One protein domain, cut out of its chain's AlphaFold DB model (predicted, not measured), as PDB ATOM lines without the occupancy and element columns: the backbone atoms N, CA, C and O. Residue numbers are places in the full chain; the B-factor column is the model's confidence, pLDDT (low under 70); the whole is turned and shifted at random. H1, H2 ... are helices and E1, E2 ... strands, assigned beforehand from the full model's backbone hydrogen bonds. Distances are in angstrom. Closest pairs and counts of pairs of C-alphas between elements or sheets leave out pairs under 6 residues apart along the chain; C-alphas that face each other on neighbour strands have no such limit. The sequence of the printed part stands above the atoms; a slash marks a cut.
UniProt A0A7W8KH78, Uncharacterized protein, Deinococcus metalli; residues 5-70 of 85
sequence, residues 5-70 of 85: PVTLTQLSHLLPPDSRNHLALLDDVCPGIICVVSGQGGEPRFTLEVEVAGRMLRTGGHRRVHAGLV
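Overview. This is residues 5 to 70 of the 85 residues of an uncharacterized protein of Deinococcus metalli (UniProt A0A7W8KH78). A narrow three-stranded sheet has the long strand E2 as its spine, with E1 beside E2's first part and E3 beside its last part, and a helical hairpin of H1 and H2 to one side. Short H3, at the end of the printed part, packs on H2. The printed part has 66 residues, with three named helices and three named strands in the order H1 H2 E1 E2 E3 H3; the sheet E1 - E2 - E3 is antiparallel and the class is mixed, helices and strands. It is compact, with a radius of gyration of the C-alphas of 11.5 A and spans of 35 by 30 by 18 A.

Along the chain. Find C-alpha 8 at (-155.851, 18.244, -5.140), where H1, residues 8 to 14, begins. H2 takes residues 17 to 29, 19.6 A long. E1 is residues 34 to 40, 18.3 A, and E2 is residues 43 to 52, 28.7 A. E3 is residues 55 to 58; H3, residues 67 to 70, ends at C-alpha 70 (-156.654, 10.745, -13.135).

Arrangement. E1, E2 and E3 form a meander, each strand the antiparallel neighbour of the one before. Look at N 36 and O 47, 2.8 A apart, for E1 with E2, and at N 50 and O 57, 2.9 A, for E2 with E3. H1 only grazes the sheet, with residues 8 to 11. H1 and H2 touch at Ser 12 and Arg 20, whose C-alphas, the closest, are 5.5 A apart; their tilt is a shallow 11 degrees, opposite ways. H2, with residues 18 to 23 alone, touches H3; the closest C-alphas, of Ser 19 and Ala 67, are 5.1 A apart. O i to N i+4 pairs are within hydrogen-bond range in 2 of 3 for H1 and 6 of 9 for H2, while H3 is too short for one.

Size, cuts and confidence. The C-alphas farthest apart, of Asp 28 and Gly 41, are 34.9 A apart. The printed part has no cut and no long link. Check the B-factor column at residues 5 to 9, 31 and 39 to 41, where pLDDT is under 70.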
ATOM      1  N   PRO A   5    -154.979  12.162   3.863       62.00
ATOM      2  CA  PRO A   5    -155.729  12.975   2.921       62.00
ATOM      3  C   PRO A   5    -154.762  13.957   2.260       62.00
ATOM      4  O   PRO A   5    -154.232  14.858   2.908       62.00
ATOM      5  N   VAL A   6    -154.497  13.755   0.972       66.25
ATOM      6  CA  VAL A   6    -153.708  14.689   0.157       66.25
ATOM      7  C   VAL A   6    -154.679  15.532  -0.657       66.25
ATOM      8  O   VAL A   6    -155.556  14.980  -1.325       66.25
ATOM      9  N   THR A   7    -154.529  16.856  -0.600       67.75
ATOM     10  CA  THR A   7    -155.391  17.779  -1.347       67.75
ATOM     11  C   THR A   7    -155.058  17.763  -2.840       67.75
ATOM     12  O   THR A   7    -153.925  17.482  -3.236       67.75
ATOM     13  N   LEU A   8    -156.026  18.120  -3.687       67.31
ATOM     14  CA  LEU A   8    -155.851  18.244  -5.140       67.31
ATOM     15  C   LEU A   8    -154.640  19.081  -5.546       67.31
ATOM     16  O   LEU A   8    -153.895  18.705  -6.450       67.31
ATOM     17  N   THR A   9    -154.398  20.185  -4.842       69.38
ATOM     18  CA  THR A   9    -153.241  21.046  -5.087       69.38
ATOM     19  C   THR A   9    -151.939  20.271  -4.892       69.38
ATOM     20  O   THR A   9    -151.082  20.278  -5.775       69.38
ATOM     21  N   GLN A  10    -151.811  19.523  -3.793       72.69
ATOM     22  CA  GLN A  10    -150.643  18.677  -3.524       72.69
ATOM     23  C   GLN A  10    -150.499  17.553  -4.561       72.69
ATOM     24  O   GLN A  10    -149.391  17.241  -4.991       72.69
ATOM     25  N   LEU A  11    -151.619  16.991  -5.014       73.81
ATOM     26  CA  LEU A  11    -151.676  15.963  -6.053       73.81
ATOM     27  C   LEU A  11    -151.208  16.491  -7.416       73.81
ATOM     28  O   LEU A  11    -150.434  15.830  -8.108       73.81
ATOM     29  N   SER A  12    -151.607  17.713  -7.774       73.38
ATOM     30  CA  SER A  12    -151.221  18.365  -9.028       73.38
ATOM     31  C   SER A  12    -149.703  18.557  -9.143       73.38
ATOM     32  O   SER A  12    -149.143  18.402 -10.230       73.38
ATOM     33  N   HIS A  13    -149.009  18.794  -8.022       78.00
ATOM     34  CA  HIS A  13    -147.546  18.885  -7.984       78.00
ATOM     35  C   HIS A  13    -146.855  17.545  -8.267       78.00
ATOM     36  O   HIS A  13    -145.756  17.537  -8.819       78.00
ATOM     37  N   LEU A  14    -147.498  16.426  -7.919       75.38
ATOM     38  CA  LEU A  14    -146.997  15.069  -8.162       75.38
ATOM     39  C   LEU A  14    -147.321  14.561  -9.572       75.38
ATOM     40  O   LEU A  14    -146.771  13.551 -10.009       75.38
ATOM     41  N   LEU A  15    -148.215  15.250 -10.282       74.75
ATOM     42  CA  LEU A  15    -148.681  14.863 -11.601       74.75
ATOM     43  C   LEU A  15    -147.914  15.570 -12.732       74.75
ATOM     44  O   LEU A  15    -147.499  16.731 -12.585       74.75
ATOM     45  N   PRO A  16    -147.769  14.898 -13.893       77.44
ATOM     46  CA  PRO A  16    -147.322  15.533 -15.127       77.44
ATOM     47  C   PRO A  16    -148.232  16.709 -15.522       77.44
ATOM     48  O   PRO A  16    -149.416  16.691 -15.179       77.44
ATOM     49  N   PRO A  17    -147.726  17.698 -16.286       76.06
ATOM     50  CA  PRO A  17    -148.490  18.881 -16.688       76.06
ATOM     51  C   PRO A  17    -149.826  18.548 -17.362       76.06
ATOM     52  O   PRO A  17    -150.846  19.110 -16.976       76.06
ATOM     53  N   ASP A  18    -149.838  17.589 -18.292       73.50
ATOM     54  CA  ASP A  18    -151.051  17.193 -19.023       73.50
ATOM     55  C   ASP A  18    -152.155  16.682 -18.090       73.50
ATOM     56  O   ASP A  18    -153.331  16.999 -18.250       73.50
ATOM     57  N   SER A  19    -151.775  15.949 -17.043       73.25
ATOM     58  CA  SER A  19    -152.719  15.390 -16.073       73.25
ATOM     59  C   SER A  19    -153.299  16.441 -15.130       73.25
ATOM     60  O   SER A  19    -154.357  16.211 -14.553       73.25
ATOM     61  N   ARG A  20    -152.640  17.597 -14.970       77.94
ATOM     62  CA  ARG A  20    -153.159  18.705 -14.150       77.94
ATOM     63  C   ARG A  20    -154.401  19.326 -14.775       77.94
ATOM     64  O   ARG A  20    -155.299  19.712 -14.038       77.94
ATOM     65  N   ASN A  21    -154.476  19.368 -16.105       76.88
ATOM     66  CA  ASN A  21    -155.645  19.891 -16.812       76.88
ATOM     67  C   ASN A  21    -156.875  18.999 -16.591       76.88
ATOM     68  O   ASN A  21    -157.941  19.509 -16.259       76.88
ATOM     69  N   HIS A  22    -156.724  17.671 -16.684       74.25
ATOM     70  CA  HIS A  22    -157.806  16.735 -16.342       74.25
ATOM     71  C   HIS A  22    -158.218  16.848 -14.873       74.25
ATOM     72  O   HIS A  22    -159.402  16.818 -14.555       74.25
ATOM     73  N   LEU A  23    -157.246  17.028 -13.980       75.25
ATOM     74  CA  LEU A  23    -157.507  17.199 -12.556       75.25
ATOM     75  C   LEU A  23    -158.312  18.480 -12.262       75.25
ATOM     76  O   LEU A  23    -159.241  18.439 -11.465       75.25
ATOM     77  N   ALA A  24    -157.985  19.593 -12.927       77.12
ATOM     78  CA  ALA A  24    -158.691  20.867 -12.788       77.12
ATOM     79  C   ALA A  24    -160.139  20.789 -13.298       77.12
ATOM     80  O   ALA A  24    -161.038  21.337 -12.671       77.12
ATOM     81  N   LEU A  25    -160.374  20.064 -14.398       76.25
ATOM     82  CA  LEU A  25    -161.730  19.800 -14.888       76.25
ATOM     83  C   LEU A  25    -162.556  19.006 -13.870       76.25
ATOM     84  O   LEU A  25    -163.742  19.266 -13.709       76.25
ATOM     85  N   LEU A  26    -161.940  18.047 -13.176       74.75
ATOM     86  CA  LEU A  26    -162.638  17.263 -12.160       74.75
ATOM     87  C   LEU A  26    -162.898  18.046 -10.870       74.75
ATOM     88  O   LEU A  26    -163.912  17.788 -10.233       74.75
ATOM     89  N   ASP A  27    -162.027  18.984 -10.495       75.75
ATOM     90  CA  ASP A  27    -162.226  19.845  -9.319       75.75
ATOM     91  C   ASP A  27    -163.474  20.731  -9.464       75.75
ATOM     92  O   ASP A  27    -164.247  20.874  -8.520       75.75
ATOM     93  N   ASP A  28    -163.726  21.246 -10.673       74.38
ATOM     94  CA  ASP A  28    -164.903  22.074 -10.977       74.38
ATOM     95  C   ASP A  28    -166.218  21.272 -10.892       74.38
ATOM     96  O   ASP A  28    -167.261  21.782 -10.481       74.38
ATOM     97  N   VAL A  29    -166.168  19.980 -11.238       72.38
ATOM     98  CA  VAL A  29    -167.334  19.079 -11.213       72.38
ATOM     99  C   VAL A  29    -167.534  18.442  -9.836       72.38
ATOM    100  O   VAL A  29    -168.661  18.156  -9.429       72.38
ATOM    101  N   CYS A  30    -166.446  18.158  -9.126       72.31
ATOM    102  CA  CYS A  30    -166.440  17.392  -7.890       72.31
ATOM    103  C   CYS A  30    -165.432  17.990  -6.894       72.31
ATOM    104  O   CYS A  30    -164.310  17.481  -6.767       72.31
ATOM    105  N   PRO A  31    -165.826  19.041  -6.154       66.00
ATOM    106  CA  PRO A  31    -164.955  19.643  -5.159       66.00
ATOM    107  C   PRO A  31    -164.715  18.641  -4.025       66.00
ATOM    108  O   PRO A  31    -165.648  18.222  -3.340       66.00
ATOM    109  N   GLY A  32    -163.455  18.248  -3.824       72.00
ATOM    110  CA  GLY A  32    -163.069  17.340  -2.737       72.00
ATOM    111  C   GLY A  32    -162.484  15.996  -3.166       72.00
ATOM    112  O   GLY A  32    -162.694  14.997  -2.481       72.00
ATOM    113  N   ILE A  33    -161.724  15.945  -4.264       74.06
ATOM    114  CA  ILE A  33    -160.922  14.755  -4.579       74.06
ATOM    115  C   ILE A  33    -159.835  14.573  -3.510       74.06
ATOM    116  O   ILE A  33    -159.041  15.476  -3.239       74.06
ATOM    117  N   ILE A  34    -159.780  13.376  -2.937       76.81
ATOM    118  CA  ILE A  34    -158.828  12.966  -1.908       76.81
ATOM    119  C   ILE A  34    -157.926  11.882  -2.498       76.81
ATOM    120  O   ILE A  34    -158.405  10.858  -2.985       76.81
ATOM    121  N   CYS A  35    -156.603  12.058  -2.419       74.69
ATOM    122  CA  CYS A  35    -155.715  10.906  -2.581       74.69
ATOM    123  C   CYS A  35    -155.676  10.122  -1.280       74.69
ATOM    124  O   CYS A  35    -155.364  10.689  -0.235       74.69
ATOM    125  N   VAL A  36    -155.900   8.819  -1.358       77.69
ATOM    126  CA  VAL A  36    -155.692   7.892  -0.255       77.69
ATOM    127  C   VAL A  36    -154.468   7.040  -0.551       77.69
ATOM    128  O   VAL A  36    -154.392   6.353  -1.571       77.69
ATOM    129  N   VAL A  37    -153.505   7.055   0.369       76.69
ATOM    130  CA  VAL A  37    -152.355   6.146   0.341       76.69
ATOM    131  C   VAL A  37    -152.637   4.978   1.277       76.69
ATOM    132  O   VAL A  37    -152.876   5.163   2.466       76.69
ATOM    133  N   SER A  38    -152.611   3.761   0.746       74.94
ATOM    134  CA  SER A  38    -152.798   2.524   1.495       74.94
ATOM    135  C   SER A  38    -151.566   1.635   1.346       74.94
ATOM    136  O   SER A  38    -151.165   1.284   0.245       74.94
ATOM    137  N   GLY A  39    -150.928   1.273   2.457       65.50
ATOM    138  CA  GLY A  39    -149.864   0.269   2.449       65.50
ATOM    139  C   GLY A  39    -150.474  -1.120   2.583       65.50
ATOM    140  O   GLY A  39    -150.822  -1.515   3.695       65.50
ATOM    141  N   GLN A  40    -150.630  -1.859   1.484       61.50
ATOM    142  CA  GLN A  40    -151.095  -3.250   1.531       61.50
ATOM    143  C   GLN A  40    -149.936  -4.170   1.131       61.50
ATOM    144  O   GLN A  40    -149.531  -4.196  -0.027       61.50
ATOM    145  N   GLY A  41    -149.375  -4.897   2.103       66.12
ATOM    146  CA  GLY A  41    -148.256  -5.822   1.869       66.12
ATOM    147  C   GLY A  41    -146.867  -5.172   1.791       66.12
ATOM    148  O   GLY A  41    -145.972  -5.750   1.191       66.12
ATOM    149  N   GLY A  42    -146.680  -3.982   2.375       73.12
ATOM    150  CA  GLY A  42    -145.384  -3.283   2.418       73.12
ATOM    151  C   GLY A  42    -145.120  -2.331   1.246       73.12
ATOM    152  O   GLY A  42    -144.211  -1.513   1.328       73.12
ATOM    153  N   GLU A  43    -145.954  -2.366   0.206       75.75
ATOM    154  CA  GLU A  43    -145.881  -1.446  -0.935       75.75
ATOM    155  C   GLU A  43    -146.959  -0.351  -0.817       75.75
ATOM    156  O   GLU A  43    -148.121  -0.668  -0.517       75.75
ATOM    157  N   PRO A  44    -146.625   0.931  -1.061       78.06
ATOM    158  CA  PRO A  44    -147.614   2.000  -1.084       78.06
ATOM    159  C   PRO A  44    -148.520   1.866  -2.315       78.06
ATOM    160  O   PRO A  44    -148.055   1.754  -3.450       78.06
ATOM    161  N   ARG A  45    -149.833   1.903  -2.088       84.50
ATOM    162  CA  ARG A  45    -150.858   2.000  -3.126       84.50
ATOM    163  C   ARG A  45    -151.601   3.320  -3.013       84.50
ATOM    164  O   ARG A  45    -152.208   3.606  -1.986       84.50
ATOM    165  N   PHE A  46    -151.567   4.089  -4.084       84.38
ATOM    166  CA  PHE A  46    -152.238   5.364  -4.251       84.38
ATOM    167  C   PHE A  46    -153.583   5.136  -4.928       84.38
ATOM    168  O   PHE A  46    -153.652   4.530  -5.997       84.38
ATOM    169  N   THR A  47    -154.631   5.643  -4.304       86.44
ATOM    170  CA  THR A  47    -156.002   5.607  -4.800       86.44
ATOM    171  C   THR A  47    -156.528   7.038  -4.817       86.44
ATOM    172  O   THR A  47    -156.170   7.823  -3.938       86.44
ATOM    173  N   LEU A  48    -157.354   7.401  -5.795       84.81
ATOM    174  CA  LEU A  48    -158.136   8.636  -5.740       84.81
ATOM    175  C   LEU A  48    -159.558   8.314  -5.339       84.81
ATOM    176  O   LEU A  48    -160.144   7.360  -5.849       84.81
ATOM    177  N   GLU A  49    -160.102   9.136  -4.459       85.44
ATOM    178  CA  GLU A  49    -161.478   9.074  -4.006       85.44
ATOM    179  C   GLU A  49    -162.131  10.431  -4.231       85.44
ATOM    180  O   GLU A  49    -161.514  11.471  -4.012       85.44
ATOM    181  N   VAL A  50    -163.372  10.424  -4.696       83.56
ATOM    182  CA  VAL A  50    -164.157  11.638  -4.907       83.56
ATOM    183  C   VAL A  50    -165.607  11.368  -4.557       83.56
ATOM    184  O   VAL A  50    -166.125  10.283  -4.823       83.56
ATOM    185  N   GLU A  51    -166.272  12.344  -3.955       83.38
ATOM    186  CA  GLU A  51    -167.704  12.271  -3.704       83.38
ATOM    187  C   GLU A  51    -168.472  12.953  -4.839       83.38
ATOM    188  O   GLU A  51    -168.251  14.122  -5.141       83.38
ATOM    189  N   VAL A  52    -169.382  12.212  -5.473       81.69
ATOM    190  CA  VAL A  52    -170.258  12.710  -6.540       81.69
ATOM    191  C   VAL A  52    -171.692  12.359  -6.181       81.69
ATOM    192  O   VAL A  52    -172.009  11.185  -6.000       81.69
ATOM    193  N   ALA A  53    -172.563  13.365  -6.061       79.44
ATOM    194  CA  ALA A  53    -173.986  13.183  -5.748       79.44
ATOM    195  C   ALA A  53    -174.254  12.282  -4.515       79.44
ATOM    196  O   ALA A  53    -175.150  11.437  -4.531       79.44
ATOM    197  N   GLY A  54    -173.459  12.433  -3.446       79.38
ATOM    198  CA  GLY A  54    -173.585  11.637  -2.215       79.38
ATOM    199  C   GLY A  54    -173.033  10.212  -2.318       79.38
ATOM    200  O   GLY A  54    -173.257   9.390  -1.425       79.38
ATOM    201  N   ARG A  55    -172.329   9.881  -3.409       83.06
ATOM    202  CA  ARG A  55    -171.681   8.585  -3.610       83.06
ATOM    203  C   ARG A  55    -170.177   8.754  -3.751       83.06
ATOM    204  O   ARG A  55    -169.693   9.496  -4.597       83.06
ATOM    205  N   MET A  56    -169.435   7.988  -2.959       85.19
ATOM    206  CA  MET A  56    -167.982   7.942  -3.057       85.19
ATOM    207  C   MET A  56    -167.564   7.044  -4.229       85.19
ATOM    208  O   MET A  56    -167.892   5.853  -4.268       85.19
ATOM    209  N   LEU A  57    -166.862   7.621  -5.198       87.38
ATOM    210  CA  LEU A  57    -166.211   6.920  -6.299       87.38
ATOM    211  C   LEU A  57    -164.725   6.798  -5.981       87.38
ATOM    212  O   LEU A  57    -164.115   7.750  -5.500       87.38
ATOM    213  N   ARG A  58    -164.137   5.632  -6.261       88.25
ATOM    214  CA  ARG A  58    -162.704   5.407  -6.063       88.25
ATOM    215  C   ARG A  58    -162.063   4.724  -7.257       88.25
ATOM    216  O   ARG A  58    -162.673   3.824  -7.839       88.25
ATOM    217  N   THR A  59    -160.825   5.090  -7.556       88.06
ATOM    218  CA  THR A  59    -159.999   4.384  -8.543       88.06
ATOM    219  C   THR A  59    -159.496   3.046  -7.996       88.06
ATOM    220  O   THR A  59    -159.642   2.717  -6.813       88.06
ATOM    221  N   GLY A  60    -158.839   2.263  -8.848       85.62
ATOM    222  CA  GLY A  60    -157.917   1.226  -8.414       85.62
ATOM    223  C   GLY A  60    -156.755   1.794  -7.588       85.62
ATOM    224  O   GLY A  60    -156.478   2.994  -7.604       85.62
ATOM    225  N   GLY A  61    -156.075   0.914  -6.849       85.75
ATOM    226  CA  GLY A  61    -154.853   1.255  -6.120       85.75
ATOM    227  C   GLY A  61    -153.617   1.040  -6.992       85.75
ATOM    228  O   GLY A  61    -153.346  -0.088  -7.404       85.75
ATOM    229  N   HIS A  62    -152.844   2.099  -7.221       84.25
ATOM    230  CA  HIS A  62    -151.667   2.108  -8.095       84.25
ATOM    231  C   HIS A  62    -150.377   2.279  -7.299       84.25
ATOM    232  O   HIS A  62    -150.375   2.899  -6.247       84.25
ATOM    233  N   ARG A  63    -149.239   1.779  -7.793       83.56
ATOM    234  CA  ARG A  63    -147.945   1.917  -7.082       83.56
ATOM    235  C   ARG A  63    -147.395   3.346  -7.044       83.56
ATOM    236  O   ARG A  63    -146.487   3.635  -6.275       83.56
ATOM    237  N   ARG A  64    -147.901   4.229  -7.906       80.75
ATOM    238  CA  ARG A  64    -147.485   5.631  -8.009       80.75
ATOM    239  C   ARG A  64    -148.637   6.482  -8.525       80.75
ATOM    240  O   ARG A  64    -149.486   5.979  -9.257       80.75
ATOM    241  N   VAL A  65    -148.615   7.768  -8.199       78.50
ATOM    242  CA  VAL A  65    -149.510   8.763  -8.797       78.50
ATOM    243  C   VAL A  65    -149.039   9.047 -10.228       78.50
ATOM    244  O   VAL A  65    -147.873   9.372 -10.444       78.50
ATOM    245  N   HIS A  66    -149.914   8.868 -11.218       82.12
ATOM    246  CA  HIS A  66    -149.617   9.102 -12.637       82.12
ATOM    247  C   HIS A  66    -150.879   9.486 -13.419       82.12
ATOM    248  O   HIS A  66    -151.986   9.302 -12.922       82.12
ATOM    249  N   ALA A  67    -150.720   9.922 -14.673       79.56
ATOM    250  CA  ALA A  67    -151.816  10.347 -15.555       79.56
ATOM    251  C   ALA A  67    -153.004   9.372 -15.592       79.56
ATOM    252  O   ALA A  67    -154.124   9.764 -15.288       79.56
ATOM    253  N   GLY A  68    -152.735   8.080 -15.811       83.81
ATOM    254  CA  GLY A  68    -153.791   7.065 -15.896       83.81
ATOM    255  C   GLY A  68    -154.666   6.913 -14.642       83.81
ATOM    256  O   GLY A  68    -155.781   6.425 -14.751       83.81
ATOM    257  N   LEU A  69    -154.200   7.353 -13.466       84.75
ATOM    258  CA  LEU A  69    -155.005   7.380 -12.241       84.75
ATOM    259  C   LEU A  69    -156.094   8.465 -12.338       84.75
ATOM    260  O   LEU A  69    -157.233   8.252 -11.938       84.75
ATOM    261  N   VAL A  70    -155.734   9.626 -12.894       82.62
ATOM    262  CA  VAL A  70    -156.654  10.745 -13.135       82.62
ATOM    263  C   VAL A  70    -157.627  10.393 -14.256       82.62
ATOM    264  O   VAL A  70    -158.818  10.648 -14.119       82.62
TER     265      VAL A  70